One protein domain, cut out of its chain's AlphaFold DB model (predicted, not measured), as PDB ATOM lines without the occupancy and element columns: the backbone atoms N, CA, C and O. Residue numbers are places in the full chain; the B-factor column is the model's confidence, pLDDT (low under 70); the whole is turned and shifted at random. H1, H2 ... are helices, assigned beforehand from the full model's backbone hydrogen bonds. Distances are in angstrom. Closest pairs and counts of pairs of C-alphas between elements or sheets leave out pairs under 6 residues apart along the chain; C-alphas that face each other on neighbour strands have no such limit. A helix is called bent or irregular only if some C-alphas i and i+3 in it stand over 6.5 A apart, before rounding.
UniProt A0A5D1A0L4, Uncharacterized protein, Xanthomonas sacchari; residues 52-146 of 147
ATOM      1  N   GLN A  52      15.530  -1.107  -6.902       95.75
ATOM      2  CA  GLN A  52      14.296  -1.775  -7.325       95.75
ATOM      3  C   GLN A  52      13.256  -1.812  -6.207       95.75
ATOM      4  O   GLN A  52      12.076  -1.554  -6.462       95.75
ATOM      5  N   ALA A  53      13.674  -2.059  -4.964       95.75
ATOM      6  CA  ALA A  53      12.784  -1.997  -3.808       95.75
ATOM      7  C   ALA A  53      12.227  -0.577  -3.597       95.75
ATOM      8  O   ALA A  53      11.024  -0.402  -3.379       95.75
ATOM      9  N   LEU A  54      13.079   0.448  -3.729       97.50
ATOM     10  CA  LEU A  54      12.667   1.850  -3.695       97.50
ATOM     11  C   LEU A  54      11.663   2.164  -4.810       97.50
ATOM     12  O   LEU A  54      10.606   2.736  -4.544       97.50
ATOM     13  N   THR A  55      11.957   1.744  -6.039       97.88
ATOM     14  CA  THR A  55      11.076   1.937  -7.199       97.88
ATOM     15  C   THR A  55       9.716   1.276  -6.981       97.88
ATOM     16  O   THR A  55       8.685   1.911  -7.195       97.88
ATOM     17  N   GLY A  56       9.687   0.037  -6.483       97.31
ATOM     18  CA  GLY A  56       8.446  -0.670  -6.163       97.31
ATOM     19  C   GLY A  56       7.603   0.059  -5.113       97.31
ATOM     20  O   GLY A  56       6.396   0.225  -5.295       97.31
ATOM     21  N   LYS A  57       8.237   0.568  -4.047       98.00
ATOM     22  CA  LYS A  57       7.562   1.388  -3.026       98.00
ATOM     23  C   LYS A  57       6.951   2.655  -3.633       98.00
ATOM     24  O   LYS A  57       5.787   2.952  -3.368       98.00
ATOM     25  N   LEU A  58       7.716   3.398  -4.434       98.44
ATOM     26  CA  LEU A  58       7.243   4.643  -5.046       98.44
ATOM     27  C   LEU A  58       6.107   4.391  -6.043       98.44
ATOM     28  O   LEU A  58       5.115   5.117  -6.019       98.44
ATOM     29  N   ASN A  59       6.207   3.337  -6.852       98.12
ATOM     30  CA  ASN A  59       5.157   2.961  -7.796       98.12
ATOM     31  C   ASN A  59       3.843   2.643  -7.079       98.12
ATOM     32  O   ASN A  59       2.810   3.158  -7.488       98.12
ATOM     33  N   ALA A  60       3.868   1.909  -5.962       97.81
ATOM     34  CA  ALA A  60       2.654   1.633  -5.189       97.81
ATOM     35  C   ALA A  60       1.966   2.916  -4.678       97.81
ATOM     36  O   ALA A  60       0.737   3.009  -4.668       97.81
ATOM     37  N   TYR A  61       2.740   3.928  -4.272       98.06
ATOM     38  CA  TYR A  61       2.184   5.224  -3.865       98.06
ATOM     39  C   TYR A  61       1.604   5.996  -5.051       98.06
ATOM     40  O   TYR A  61       0.495   6.522  -4.955       98.06
ATOM     41  N   ILE A  62       2.330   6.038  -6.168       97.56
ATOM     42  CA  ILE A  62       1.925   6.743  -7.387       97.56
ATOM     43  C   ILE A  62       0.675   6.107  -8.000       97.56
ATOM     44  O   ILE A  62      -0.242   6.826  -8.384       97.56
ATOM     45  N   GLU A  63       0.607   4.779  -8.075       96.50
ATOM     46  CA  GLU A  63      -0.536   4.054  -8.634       96.50
ATOM     47  C   GLU A  63      -1.816   4.341  -7.857       96.50
ATOM     48  O   GLU A  63      -2.831   4.683  -8.467       96.50
ATOM     49  N   CYS A  64      -1.763   4.285  -6.521       96.75
ATOM     50  CA  CYS A  64      -2.911   4.672  -5.713       96.75
ATOM     51  C   CYS A  64      -3.285   6.138  -5.964       96.75
ATOM     52  O   CYS A  64      -4.432   6.431  -6.294       96.75
ATOM     53  N   PHE A  65      -2.325   7.063  -5.875       95.44
ATOM     54  CA  PHE A  65      -2.590   8.492  -6.047       95.44
ATOM     55  C   PHE A  65      -3.235   8.801  -7.408       95.44
ATOM     56  O   PHE A  65      -4.305   9.406  -7.465       95.44
ATOM     57  N   ASN A  66      -2.659   8.289  -8.495       94.31
ATOM     58  CA  ASN A  66      -3.169   8.465  -9.854       94.31
ATOM     59  C   ASN A  66      -4.560   7.855 -10.053       94.31
ATOM     60  O   ASN A  66      -5.329   8.334 -10.887       94.31
ATOM     61  N   LYS A  67      -4.893   6.792  -9.313       92.38
ATOM     62  CA  LYS A  67      -6.188   6.124  -9.433       92.38
ATOM     63  C   LYS A  67      -7.320   6.910  -8.771       92.38
ATOM     64  O   LYS A  67      -8.420   6.923  -9.324       92.38
ATOM     65  N   VAL A  68      -7.079   7.521  -7.607       92.44
ATOM     66  CA  VAL A  68      -8.155   8.102  -6.773       92.44
ATOM     67  C   VAL A  68      -8.131   9.620  -6.658       92.44
ATOM     68  O   VAL A  68      -9.203  10.217  -6.611       92.44
ATOM     69  N   ASP A  69      -6.962  10.260  -6.617       92.25
ATOM     70  CA  ASP A  69      -6.855  11.636  -6.111       92.25
ATOM     71  C   ASP A  69      -7.663  12.643  -6.944       92.25
ATOM     72  O   ASP A  69      -8.507  13.369  -6.413       92.25
ATOM     73  N   GLY A  70      -7.491  12.622  -8.270       90.56
ATOM     74  CA  GLY A  70      -8.232  13.513  -9.168       90.56
ATOM     75  C   GLY A  70      -9.748  13.308  -9.083       90.56
ATOM     76  O   GLY A  70     -10.506  14.272  -9.012       90.56
ATOM     77  N   ARG A  71     -10.196  12.050  -8.993       88.06
ATOM     78  CA  ARG A  71     -11.624  11.694  -8.915       88.06
ATOM     79  C   ARG A  71     -12.264  12.179  -7.620       88.06
ATOM     80  O   ARG A  71     -13.409  12.623  -7.640       88.06
ATOM     81  N   ILE A  72     -11.528  12.133  -6.514       90.19
ATOM     82  CA  ILE A  72     -11.994  12.628  -5.215       90.19
ATOM     83  C   ILE A  72     -12.148  14.146  -5.244       90.19
ATOM     84  O   ILE A  72     -13.175  14.664  -4.803       90.19
ATOM     85  N   HIS A  73     -11.170  14.865  -5.798       90.31
ATOM     86  CA  HIS A  73     -11.248  16.321  -5.921       90.31
ATOM     87  C   HIS A  73     -12.397  16.757  -6.837       90.31
ATOM     88  O   HIS A  73     -13.175  17.640  -6.471       90.31
ATOM     89  N   GLU A  74     -12.553  16.107  -7.993       87.75
ATOM     90  CA  GLU A  74     -13.696  16.324  -8.885       87.75
ATOM     91  C   GLU A  74     -15.023  16.033  -8.173       87.75
ATOM     92  O   GLU A  74     -15.953  16.835  -8.244       87.75
ATOM     93  N   GLY A  75     -15.105  14.924  -7.436       87.25
ATOM     94  CA  GLY A  75     -16.292  14.537  -6.682       87.25
ATOM     95  C   GLY A  75     -16.676  15.541  -5.602       87.25
ATOM     96  O   GLY A  75     -17.842  15.921  -5.501       87.25
ATOM     97  N   ALA A  76     -15.703  16.027  -4.834       88.31
ATOM     98  CA  ALA A  76     -15.932  17.062  -3.833       88.31
ATOM     99  C   ALA A  76     -16.445  18.362  -4.472       88.31
ATOM    100  O   ALA A  76     -17.386  18.971  -3.966       88.31
ATOM    101  N   GLN A  77     -15.882  18.764  -5.618       89.69
ATOM    102  CA  GLN A  77     -16.360  19.932  -6.364       89.69
ATOM    103  C   GLN A  77     -17.787  19.741  -6.888       89.69
ATOM    104  O   GLN A  77     -18.608  20.654  -6.788       89.69
ATOM    105  N   GLN A  78     -18.111  18.561  -7.422       87.50
ATOM    106  CA  GLN A  78     -19.461  18.234  -7.886       87.50
ATOM    107  C   GLN A  78     -20.490  18.278  -6.756       87.50
ATOM    108  O   GLN A  78     -21.596  18.778  -6.963       87.50
ATOM    109  N   TYR A  79     -20.116  17.820  -5.562       88.62
ATOM    110  CA  TYR A  79     -20.986  17.876  -4.396       88.62
ATOM    111  C   TYR A  79     -21.308  19.315  -3.980       88.62
ATOM    112  O   TYR A  79     -22.453  19.623  -3.676       88.62
ATOM    113  N   VAL A  80     -20.335  20.228  -3.988       91.50
ATOM    114  CA  VAL A  80     -20.580  21.598  -3.506       91.50
ATOM    115  C   VAL A  80     -21.140  22.541  -4.572       91.50
ATOM    116  O   VAL A  80     -21.784  23.528  -4.225       91.50
ATOM    117  N   ARG A  81     -20.931  22.274  -5.871       90.62
ATOM    118  CA  ARG A  81     -21.237  23.250  -6.940       90.62
ATOM    119  C   ARG A  81     -22.716  23.588  -7.120       90.62
ATOM    120  O   ARG A  81     -23.017  24.585  -7.769       90.62
ATOM    121  N   TRP A  82     -23.626  22.732  -6.659       91.69
ATOM    122  CA  TRP A  82     -25.068  22.974  -6.772       91.69
ATOM    123  C   TRP A  82     -25.622  23.767  -5.584       91.69
ATOM    124  O   TRP A  82     -26.736  24.279  -5.664       91.69
ATOM    125  N   MET A  83     -24.856  23.892  -4.497       92.94
ATOM    126  CA  MET A  83     -25.263  24.641  -3.312       92.94
ATOM    127  C   MET A  83     -25.156  26.146  -3.575       92.94
ATOM    128  O   MET A  83     -24.149  26.619  -4.100       92.94
ATOM    129  N   ALA A  84     -26.170  26.909  -3.162       93.62
ATOM    130  CA  ALA A  84     -26.143  28.371  -3.263       93.62
ATOM    131  C   ALA A  84     -25.043  28.990  -2.378       93.62
ATOM    132  O   ALA A  84     -24.384  29.944  -2.788       93.62
ATOM    133  N   ASP A  85     -24.827  28.418  -1.189       94.56
ATOM    134  CA  ASP A  85     -23.702  28.720  -0.303       94.56
ATOM    135  C   ASP A  85     -23.131  27.411   0.278       94.56
ATOM    136  O   ASP A  85     -23.702  26.851   1.218       94.56
ATOM    137  N   PRO A  86     -21.990  26.916  -0.239       91.69
ATOM    138  CA  PRO A  86     -21.343  25.710   0.273       91.69
ATOM    139  C   PRO A  86     -20.960  25.756   1.757       91.69
ATOM    140  O   PRO A  86     -20.807  24.701   2.368       91.69
ATOM    141  N   LYS A  87     -20.774  26.945   2.349       92.12
ATOM    142  CA  LYS A  87     -20.446  27.067   3.779       92.12
ATOM    143  C   LYS A  87     -21.677  26.897   4.665       92.12
ATOM    144  O   LYS A  87     -21.550  26.346   5.755       92.12
ATOM    145  N   ALA A  88     -22.837  27.373   4.212       94.56
ATOM    146  CA  ALA A  88     -24.114  27.163   4.894       94.56
ATOM    147  C   ALA A  88     -24.671  25.748   4.659       94.56
ATOM    148  O   ALA A  88     -25.398  25.225   5.502       94.56
ATOM    149  N   GLY A  89     -24.295  25.125   3.540       91.94
ATOM    150  CA  GLY A  89     -24.728  23.788   3.153       91.94
ATOM    151  C   GLY A  89     -26.118  23.763   2.500       91.94
ATOM    152  O   GLY A  89     -26.686  24.811   2.181       91.94
ATOM    153  N   PRO A  90     -26.671  22.560   2.262       92.88
ATOM    154  CA  PRO A  90     -27.987  22.386   1.652       92.88
ATOM    155  C   PRO A  90     -29.115  22.962   2.510       92.88
ATOM    156  O   PRO A  90     -29.173  22.741   3.719       92.88
ATOM    157  N   THR A  91     -30.062  23.638   1.870       93.69
ATOM    158  CA  THR A  91     -31.248  24.219   2.516       93.69
ATOM    159  C   THR A  91     -32.427  23.247   2.594       93.69
ATOM    160  O   THR A  91     -33.384  23.504   3.325       93.69
ATOM    161  N   GLY A  92     -32.389  22.155   1.822       93.00
ATOM    162  CA  GLY A  92     -33.482  21.191   1.679       93.00
ATOM    163  C   GLY A  92     -34.575  21.635   0.702       93.00
ATOM    164  O   GLY A  92     -35.622  20.994   0.622       93.00
ATOM    165  N   LYS A  93     -34.360  22.738  -0.024       93.81
ATOM    166  CA  LYS A  93     -35.291  23.291  -1.027       93.81
ATOM    167  C   LYS A  93     -34.779  23.137  -2.459       93.81
ATOM    168  O   LYS A  93     -35.397  23.646  -3.393       93.81
ATOM    169  N   GLU A  94     -33.634  22.490  -2.635       92.94
ATOM    170  CA  GLU A  94     -32.995  22.322  -3.929       92.94
ATOM    171  C   GLU A  94     -33.764  21.332  -4.805       92.94
ATOM    172  O   GLU A  94     -34.226  20.288  -4.353       92.94
ATOM    173  N   THR A  95     -33.902  21.667  -6.087       91.88
ATOM    174  CA  THR A  95     -34.632  20.847  -7.067       91.88
ATOM    175  C   THR A  95     -33.760  19.773  -7.715       91.88
ATOM    176  O   THR A  95     -34.281  18.839  -8.319       91.88
ATOM    177  N   SER A  96     -32.436  19.895  -7.602       88.62
ATOM    178  CA  SER A  96     -31.459  18.925  -8.087       88.62
ATOM    179  C   SER A  96     -30.273  18.891  -7.129       88.62
ATOM    180  O   SER A  96     -29.722  19.934  -6.780       88.62
ATOM    181  N   VAL A  97     -29.912  17.686  -6.699       89.44
ATOM    182  CA  VAL A  97     -28.843  17.419  -5.736       89.44
ATOM    183  C   VAL A  97     -27.936  16.352  -6.327       89.44
ATOM    184  O   VAL A  97     -28.418  15.345  -6.848       89.44
ATOM    185  N   TYR A  98     -26.627  16.566  -6.226       87.25
ATOM    186  CA  TYR A  98     -25.613  15.594  -6.623       87.25
ATOM    187  C   TYR A  98     -24.792  15.182  -5.406       87.25
ATOM    188  O   TYR A  98     -24.380  16.034  -4.615       87.25
ATOM    189  N   GLY A  99     -24.557  13.877  -5.267       84.25
ATOM    190  CA  GLY A  99     -23.597  13.338  -4.310       84.25
ATOM    191  C   GLY A  99     -22.148  13.565  -4.761       84.25
ATOM    192  O   GLY A  99     -21.909  13.945  -5.912       84.25
ATOM    193  N   PRO A 100     -21.172  13.344  -3.866       84.12
ATOM    194  CA  PRO A 100     -19.772  13.266  -4.264       84.12
ATOM    195  C   PRO A 100     -19.549  12.106  -5.247       84.12
ATOM    196  O   PRO A 100     -20.257  11.101  -5.207       84.12
ATOM    197  N   ALA A 101     -18.557  12.234  -6.131       81.56
ATOM    198  CA  ALA A 101     -18.189  11.143  -7.031       81.56
ATOM    199  C   ALA A 101     -17.722   9.914  -6.227       81.56
ATOM    200  O   ALA A 101     -17.019  10.086  -5.225       81.56
ATOM    201  N   PRO A 102     -18.065   8.693  -6.668       84.56
ATOM    202  CA  PRO A 102     -17.798   7.502  -5.885       84.56
ATOM    203  C   PRO A 102     -16.312   7.150  -5.844       84.56
ATOM    204  O   PRO A 102     -15.592   7.292  -6.840       84.56
ATOM    205  N   ILE A 103     -15.876   6.618  -4.702       89.12
ATOM    206  CA  ILE A 103     -14.597   5.917  -4.567       89.12
ATOM    207  C   ILE A 103     -14.912   4.424  -4.635       89.12
ATOM    208  O   ILE A 103     -15.252   3.797  -3.633       89.12
ATOM    209  N   ASP A 104     -14.840   3.857  -5.839       87.62
ATOM    210  CA  ASP A 104     -15.250   2.473  -6.051       87.62
ATOM    211  C   ASP A 104     -14.326   1.452  -5.352       87.62
ATOM    212  O   ASP A 104     -13.143   1.692  -5.078       87.62
ATOM    213  N   GLU A 105     -14.877   0.270  -5.057       90.19
ATOM    214  CA  GLU A 105     -14.137  -0.805  -4.384       90.19
ATOM    215  C   GLU A 105     -12.893  -1.252  -5.158       90.19
ATOM    216  O   GLU A 105     -11.928  -1.735  -4.565       90.19
ATOM    217  N   TYR A 106     -12.912  -1.134  -6.486       89.81
ATOM    218  CA  TYR A 106     -11.787  -1.529  -7.319       89.81
ATOM    219  C   TYR A 106     -10.606  -0.570  -7.130       89.81
ATOM    220  O   TYR A 106      -9.480  -1.024  -6.928       89.81
ATOM    221  N   ALA A 107     -10.853   0.740  -7.102       89.94
ATOM    222  CA  ALA A 107      -9.857   1.747  -6.771       89.94
ATOM    223  C   ALA A 107      -9.273   1.508  -5.372       89.94
ATOM    224  O   ALA A 107      -8.056   1.542  -5.194       89.94
ATOM    225  N   MET A 108     -10.116   1.159  -4.399       93.12
ATOM    226  CA  MET A 108      -9.650   0.866  -3.042       93.12
ATOM    227  C   MET A 108      -8.841  -0.425  -2.939       93.12
ATOM    228  O   MET A 108      -7.868  -0.457  -2.189       93.12
ATOM    229  N   LYS A 109      -9.148  -1.462  -3.729       91.56
ATOM    230  CA  LYS A 109      -8.313  -2.676  -3.823       91.56
ATOM    231  C   LYS A 109      -6.903  -2.372  -4.335       91.56
ATOM    232  O   LYS A 109      -5.948  -2.971  -3.848       91.56
ATOM    233  N   LEU A 110      -6.777  -1.439  -5.279       90.69
ATOM    234  CA  LEU A 110      -5.485  -0.995  -5.815       90.69
ATOM    235  C   LEU A 110      -4.699  -0.112  -4.833       90.69
ATOM    236  O   LEU A 110      -3.480  -0.023  -4.929       90.69
ATOM    237  N   CYS A 111      -5.376   0.514  -3.872       95.50
ATOM    238  CA  CYS A 111      -4.742   1.352  -2.861       95.50
ATOM    239  C   CYS A 111      -4.393   0.598  -1.574       95.50
ATOM    240  O   CYS A 111      -3.286   0.743  -1.069       95.50
ATOM    241  N   ASP A 112      -5.308  -0.193  -1.013       95.62
ATOM    242  CA  ASP A 112      -5.209  -0.625   0.385       95.62
ATOM    243  C   ASP A 112      -4.025  -1.563   0.668       95.62
ATOM    244  O   ASP A 112      -3.063  -1.190   1.351       95.62
ATOM    245  N   ALA A 113      -4.077  -2.784   0.132       96.25
ATOM    246  CA  ALA A 113      -3.029  -3.768   0.370       96.25
ATOM    247  C   ALA A 113      -1.669  -3.323  -0.206       96.25
ATOM    248  O   ALA A 113      -0.689  -3.376   0.546       96.25
ATOM    249  N   PRO A 114      -1.578  -2.813  -1.456       97.06
ATOM    250  CA  PRO A 114      -0.302  -2.377  -2.022       97.06
ATOM    251  C   PRO A 114       0.349  -1.236  -1.234       97.06
ATOM    252  O   PRO A 114       1.538  -1.315  -0.922       97.06
ATOM    253  N   MET A 115      -0.407  -0.208  -0.821       97.69
ATOM    254  CA  MET A 115       0.171   0.869  -0.010       97.69
ATOM    255  C   MET A 115       0.580   0.392   1.380       97.69
ATOM    256  O   MET A 115       1.632   0.798   1.868       97.69
ATOM    257  N   THR A 116      -0.217  -0.468   2.023       98.00
ATOM    258  CA  THR A 116       0.119  -1.018   3.347       98.00
ATOM    259  C   THR A 116       1.435  -1.797   3.298       98.00
ATOM    260  O   THR A 116       2.299  -1.606   4.155       98.00
ATOM    261  N   GLN A 117       1.618  -2.622   2.264       98.19
ATOM    262  CA  GLN A 117       2.864  -3.351   2.026       98.19
ATOM    263  C   GLN A 117       4.025  -2.393   1.745       98.19
ATOM    264  O   GLN A 117       5.072  -2.494   2.382       98.19
ATOM    265  N   ALA A 118       3.823  -1.416   0.856       98.12
ATOM    266  CA  ALA A 118       4.841  -0.435   0.513       98.12
ATOM    267  C   ALA A 118       5.276   0.393   1.728       98.12
ATOM    268  O   ALA A 118       6.465   0.600   1.902       98.12
ATOM    269  N   ILE A 119       4.368   0.821   2.616       98.38
ATOM    270  CA  ILE A 119       4.695   1.536   3.871       98.38
ATOM    271  C   ILE A 119       5.628   0.717   4.773       98.38
ATOM    272  O   ILE A 119       6.548   1.285   5.355       98.38
ATOM    273  N   ALA A 120       5.428  -0.599   4.869       97.88
ATOM    274  CA  ALA A 120       6.254  -1.477   5.700       97.88
ATOM    275  C   ALA A 120       7.583  -1.898   5.039       97.88
ATOM    276  O   ALA A 120       8.481  -2.390   5.725       97.88
ATOM    277  N   ALA A 121       7.711  -1.731   3.721       97.25
ATOM    278  CA  ALA A 121       8.880  -2.154   2.961       97.25
ATOM    279  C   ALA A 121      10.099  -1.239   3.180       97.25
ATOM    280  O   ALA A 121       9.977  -0.044   3.466       97.25
ATOM    281  N   LYS A 122      11.293  -1.813   2.992       95.69
ATOM    282  CA  LYS A 122      12.553  -1.067   2.878       95.69
ATOM    283  C   LYS A 122      12.780  -0.614   1.422       95.69
ATOM    284  O   LYS A 122      12.293  -1.295   0.524       95.69
ATOM    285  N   PRO A 123      13.545   0.470   1.191       96.06
ATOM    286  CA  PRO A 123      14.103   1.381   2.198       96.06
ATOM    287  C   PRO A 123      13.011   2.231   2.863       96.06
ATOM    288  O   PRO A 123      12.022   2.584   2.231       96.06
ATOM    289  N   SER A 124      13.174   2.559   4.148       96.75
ATOM    290  CA  SER A 124      12.213   3.435   4.830       96.75
ATOM    291  C   SER A 124      12.363   4.871   4.335       96.75
ATOM    292  O   SER A 124      13.478   5.383   4.234       96.75
ATOM    293  N   LEU A 125      11.231   5.526   4.080       97.94
ATOM    294  CA  LEU A 125      11.142   6.933   3.710       97.94
ATOM    295  C   LEU A 125      10.221   7.626   4.722       97.94
ATOM    296  O   LEU A 125       9.073   7.912   4.395       97.94
ATOM    297  N   PRO A 126      10.670   7.900   5.962       98.00
ATOM    298  CA  PRO A 126       9.771   8.130   7.097       98.00
ATOM    299  C   PRO A 126       8.700   9.203   6.868       98.00
ATOM    300  O   PRO A 126       7.534   9.010   7.214       98.00
ATOM    301  N   ALA A 127       9.073  10.328   6.252       98.50
ATOM    302  CA  ALA A 127       8.134  11.403   5.943       98.50
ATOM    303  C   ALA A 127       7.098  10.986   4.884       98.50
ATOM    304  O   ALA A 127       5.908  11.265   5.050       98.50
ATOM    305  N   LEU A 128       7.541  10.292   3.829       98.38
ATOM    306  CA  LEU A 128       6.678   9.818   2.750       98.38
ATOM    307  C   LEU A 128       5.779   8.672   3.225       98.38
ATOM    308  O   LEU A 128       4.579   8.711   2.987       98.38
ATOM    309  N   ASP A 129       6.320   7.724   3.988       98.62
ATOM    310  CA  ASP A 129       5.587   6.602   4.582       98.62
ATOM    311  C   ASP A 129       4.486   7.109   5.532       98.62
ATOM    312  O   ASP A 129       3.347   6.633   5.513       98.62
ATOM    313  N   ALA A 130       4.787   8.138   6.332       98.62
ATOM    314  CA  ALA A 130       3.805   8.781   7.199       98.62
ATOM    315  C   ALA A 130       2.731   9.551   6.413       98.62
ATOM    316  O   ALA A 130       1.584   9.634   6.864       98.62
ATOM    317  N   ALA A 131       3.074  10.158   5.274       98.56
ATOM    318  CA  ALA A 131       2.105  10.812   4.391       98.56
ATOM    319  C   ALA A 131       1.202   9.780   3.698       98.56
ATOM    320  O   ALA A 131      -0.018   9.899   3.772       98.56
ATOM    321  N   ALA A 132       1.788   8.718   3.142       98.12
ATOM    322  CA  ALA A 132       1.099   7.583   2.543       98.12
ATOM    323  C   ALA A 132       0.096   6.946   3.519       98.12
ATOM    324  O   ALA A 132      -1.065   6.733   3.172       98.12
ATOM    325  N   LYS A 133       0.503   6.723   4.777       98.38
ATOM    326  CA  LYS A 133      -0.383   6.201   5.829       98.38
ATOM    327  C   LYS A 133      -1.572   7.123   6.111       98.38
ATOM    328  O   LYS A 133      -2.694   6.646   6.262       98.38
ATOM    329  N   ARG A 134      -1.334   8.438   6.198       98.44
ATOM    330  CA  ARG A 134      -2.392   9.440   6.421       98.44
ATOM    331  C   ARG A 134      -3.358   9.510   5.241       98.44
ATOM    332  O   ARG A 134      -4.563   9.535   5.462       98.44
ATOM    333  N   TYR A 135      -2.834   9.487   4.018       97.31
ATOM    334  CA  TYR A 135      -3.637   9.488   2.799       97.31
ATOM    335  C   TYR A 135      -4.525   8.240   2.713       97.31
ATOM    336  O   TYR A 135      -5.738   8.368   2.588       97.31
ATOM    337  N   LEU A 136      -3.964   7.040   2.910       97.25
ATOM    338  CA  LEU A 136      -4.742   5.798   2.899       97.25
ATOM    339  C   LEU A 136      -5.832   5.777   3.985       97.25
ATOM    340  O   LEU A 136      -6.943   5.308   3.737       97.25
ATOM    341  N   ALA A 137      -5.544   6.298   5.181       97.62
ATOM    342  CA  ALA A 137      -6.550   6.427   6.234       97.62
ATOM    343  C   ALA A 137      -7.693   7.369   5.816       97.62
ATOM    344  O   ALA A 137      -8.858   7.018   5.990       97.62
ATOM    345  N   ALA A 138      -7.370   8.518   5.213       95.81
ATOM    346  CA  ALA A 138      -8.369   9.448   4.698       95.81
ATOM    347  C   ALA A 138      -9.238   8.808   3.604       95.81
ATOM    348  O   ALA A 138     -10.457   8.947   3.651       95.81
ATOM    349  N   LEU A 139      -8.646   8.041   2.680       94.38
ATOM    350  CA  LEU A 139      -9.394   7.301   1.658       94.38
ATOM    351  C   LEU A 139     -10.395   6.318   2.272       94.38
ATOM    352  O   LEU A 139     -11.557   6.305   1.878       94.38
ATOM    353  N   LYS A 140      -9.980   5.539   3.279       94.25
ATOM    354  CA  LYS A 140     -10.871   4.602   3.986       94.25
ATOM    355  C   LYS A 140     -12.011   5.311   4.719       94.25
ATOM    356  O   LYS A 140     -13.110   4.773   4.796       94.25
ATOM    357  N   THR A 141     -11.763   6.505   5.255       94.38
ATOM    358  CA  THR A 141     -12.805   7.338   5.872       94.38
ATOM    359  C   THR A 141     -13.759   7.929   4.834       94.38
ATOM    360  O   THR A 141     -14.957   8.002   5.092       94.38
ATOM    361  N   LEU A 142     -13.248   8.344   3.672       91.06
ATOM    362  CA  LEU A 142     -14.048   8.949   2.605       91.06
ATOM    363  C   LEU A 142     -14.877   7.927   1.826       91.06
ATOM    364  O   LEU A 142     -15.996   8.248   1.445       91.06
ATOM    365  N   GLN A 143     -14.364   6.714   1.605       91.12
ATOM    366  CA  GLN A 143     -15.021   5.678   0.803       91.12
ATOM    367  C   GLN A 143     -16.516   5.479   1.134       91.12
ATOM    368  O   GLN A 143     -17.320   5.564   0.212       91.12
ATOM    369  N   PRO A 144     -16.947   5.282   2.398       89.62
ATOM    370  CA  PRO A 144     -18.370   5.095   2.704       89.62
ATOM    371  C   PRO A 144     -19.237   6.347   2.481       89.62
ATOM    372  O   PRO A 144     -20.461   6.238   2.460       89.62
ATOM    373  N   LEU A 145     -18.631   7.531   2.347       86.06
ATOM    374  CA  LEU A 145     -19.322   8.790   2.047       86.06
ATOM    375  C   LEU A 145     -19.434   9.044   0.535       86.06
ATOM    376  O   LEU A 145     -20.224   9.884   0.110       86.06
ATOM    377  N   ALA A 146     -18.629   8.336  -0.258       79.00
ATOM    378  CA  ALA A 146     -18.512   8.458  -1.702       79.00
ATOM    379  C   ALA A 146     -19.168   7.245  -2.387       79.00
ATOM    380  O   ALA A 146     -18.472   6.421  -2.984       79.00
TER     381      ALA A 146
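This is residues 52 to 146 of the 147 residues of an uncharacterized protein of Xanthomonas sacchari (UniProt A0A5D1A0L4). One long helix, H1, bent but nearly straight, runs along the domain, and a helical hairpin of H2 and H3 packs through H2 on its first arm, H1a, to make a three-helix up-and-down bundle. The second arm, H1b, runs on past H2, and a long link, residues 81 to 104, loops out beyond the end of H1b and folds back to H2. The printed part has 95 residues, with three named helices in the order H1, H2, H3 and no named strand; the class is all helix. The whole is loose, with a radius of gyration of the C-alphas of 16.5 A, and spans 55 by 24 by 17 A, its length made by H1 and the long link.

H1, residues 52 to 80, was assigned as one helix by its hydrogen bonds, but it is bent: C-alphas 67 and 70 are 7.7 A apart. Its arms, H1a, residues 52 to 67, and H1b, residues 70 to 80, stand at a shallow tilt of 26 degrees. H1a, H2, residues 105 to 120, and H3, residues 126 to 145, form a bundle, up and down, each running against the one before it. H1a and H2 touch, opposite ways at a shallow tilt of 30 degrees; their closest C-alphas, those of Cys 64 and Cys 111, are 4.7 A apart. H2 and H3 are a hairpin and touch, at a shallow tilt of 24 degrees, with the closest C-alphas, those of Ile 119 and Asp 129, 5.2 A apart. H1a and H3 are close but not clearly touching, the closest C-alphas, those of Tyr 61 and Ala 132, 6.9 A apart. H1b is apart from H2 and from H3. In H1a and H1b every O i to N i+4 pair is within hydrogen-bond range; in H2 10 of 12 are, and in H3 14 of 16.

H1a begins at C-alpha 52, (14.296, -1.775, -7.325), and measures 22.1 A; H1b measures 15.8 A and ends at C-alpha 80, (-20.580, 21.598, -3.506). H2 measures 22.8 A and is irregular, with C-alphas 110 and 113 7.2 A apart. H3 measures 29.5 A, ends at C-alpha 145, (-19.322, 8.790, 2.047), and is only just irregular, with C-alphas 141 and 144 6.8 A apart.

The two C-alphas farthest apart, those of Gln 52 and Lys 93, are 55.9 A apart. The link from H1 to H2 is long, with 24 residues; that from H2 to H3 is tight, with 5. The printed part has no cut. Its mean pLDDT is 93.4, and no printed residue is under 70.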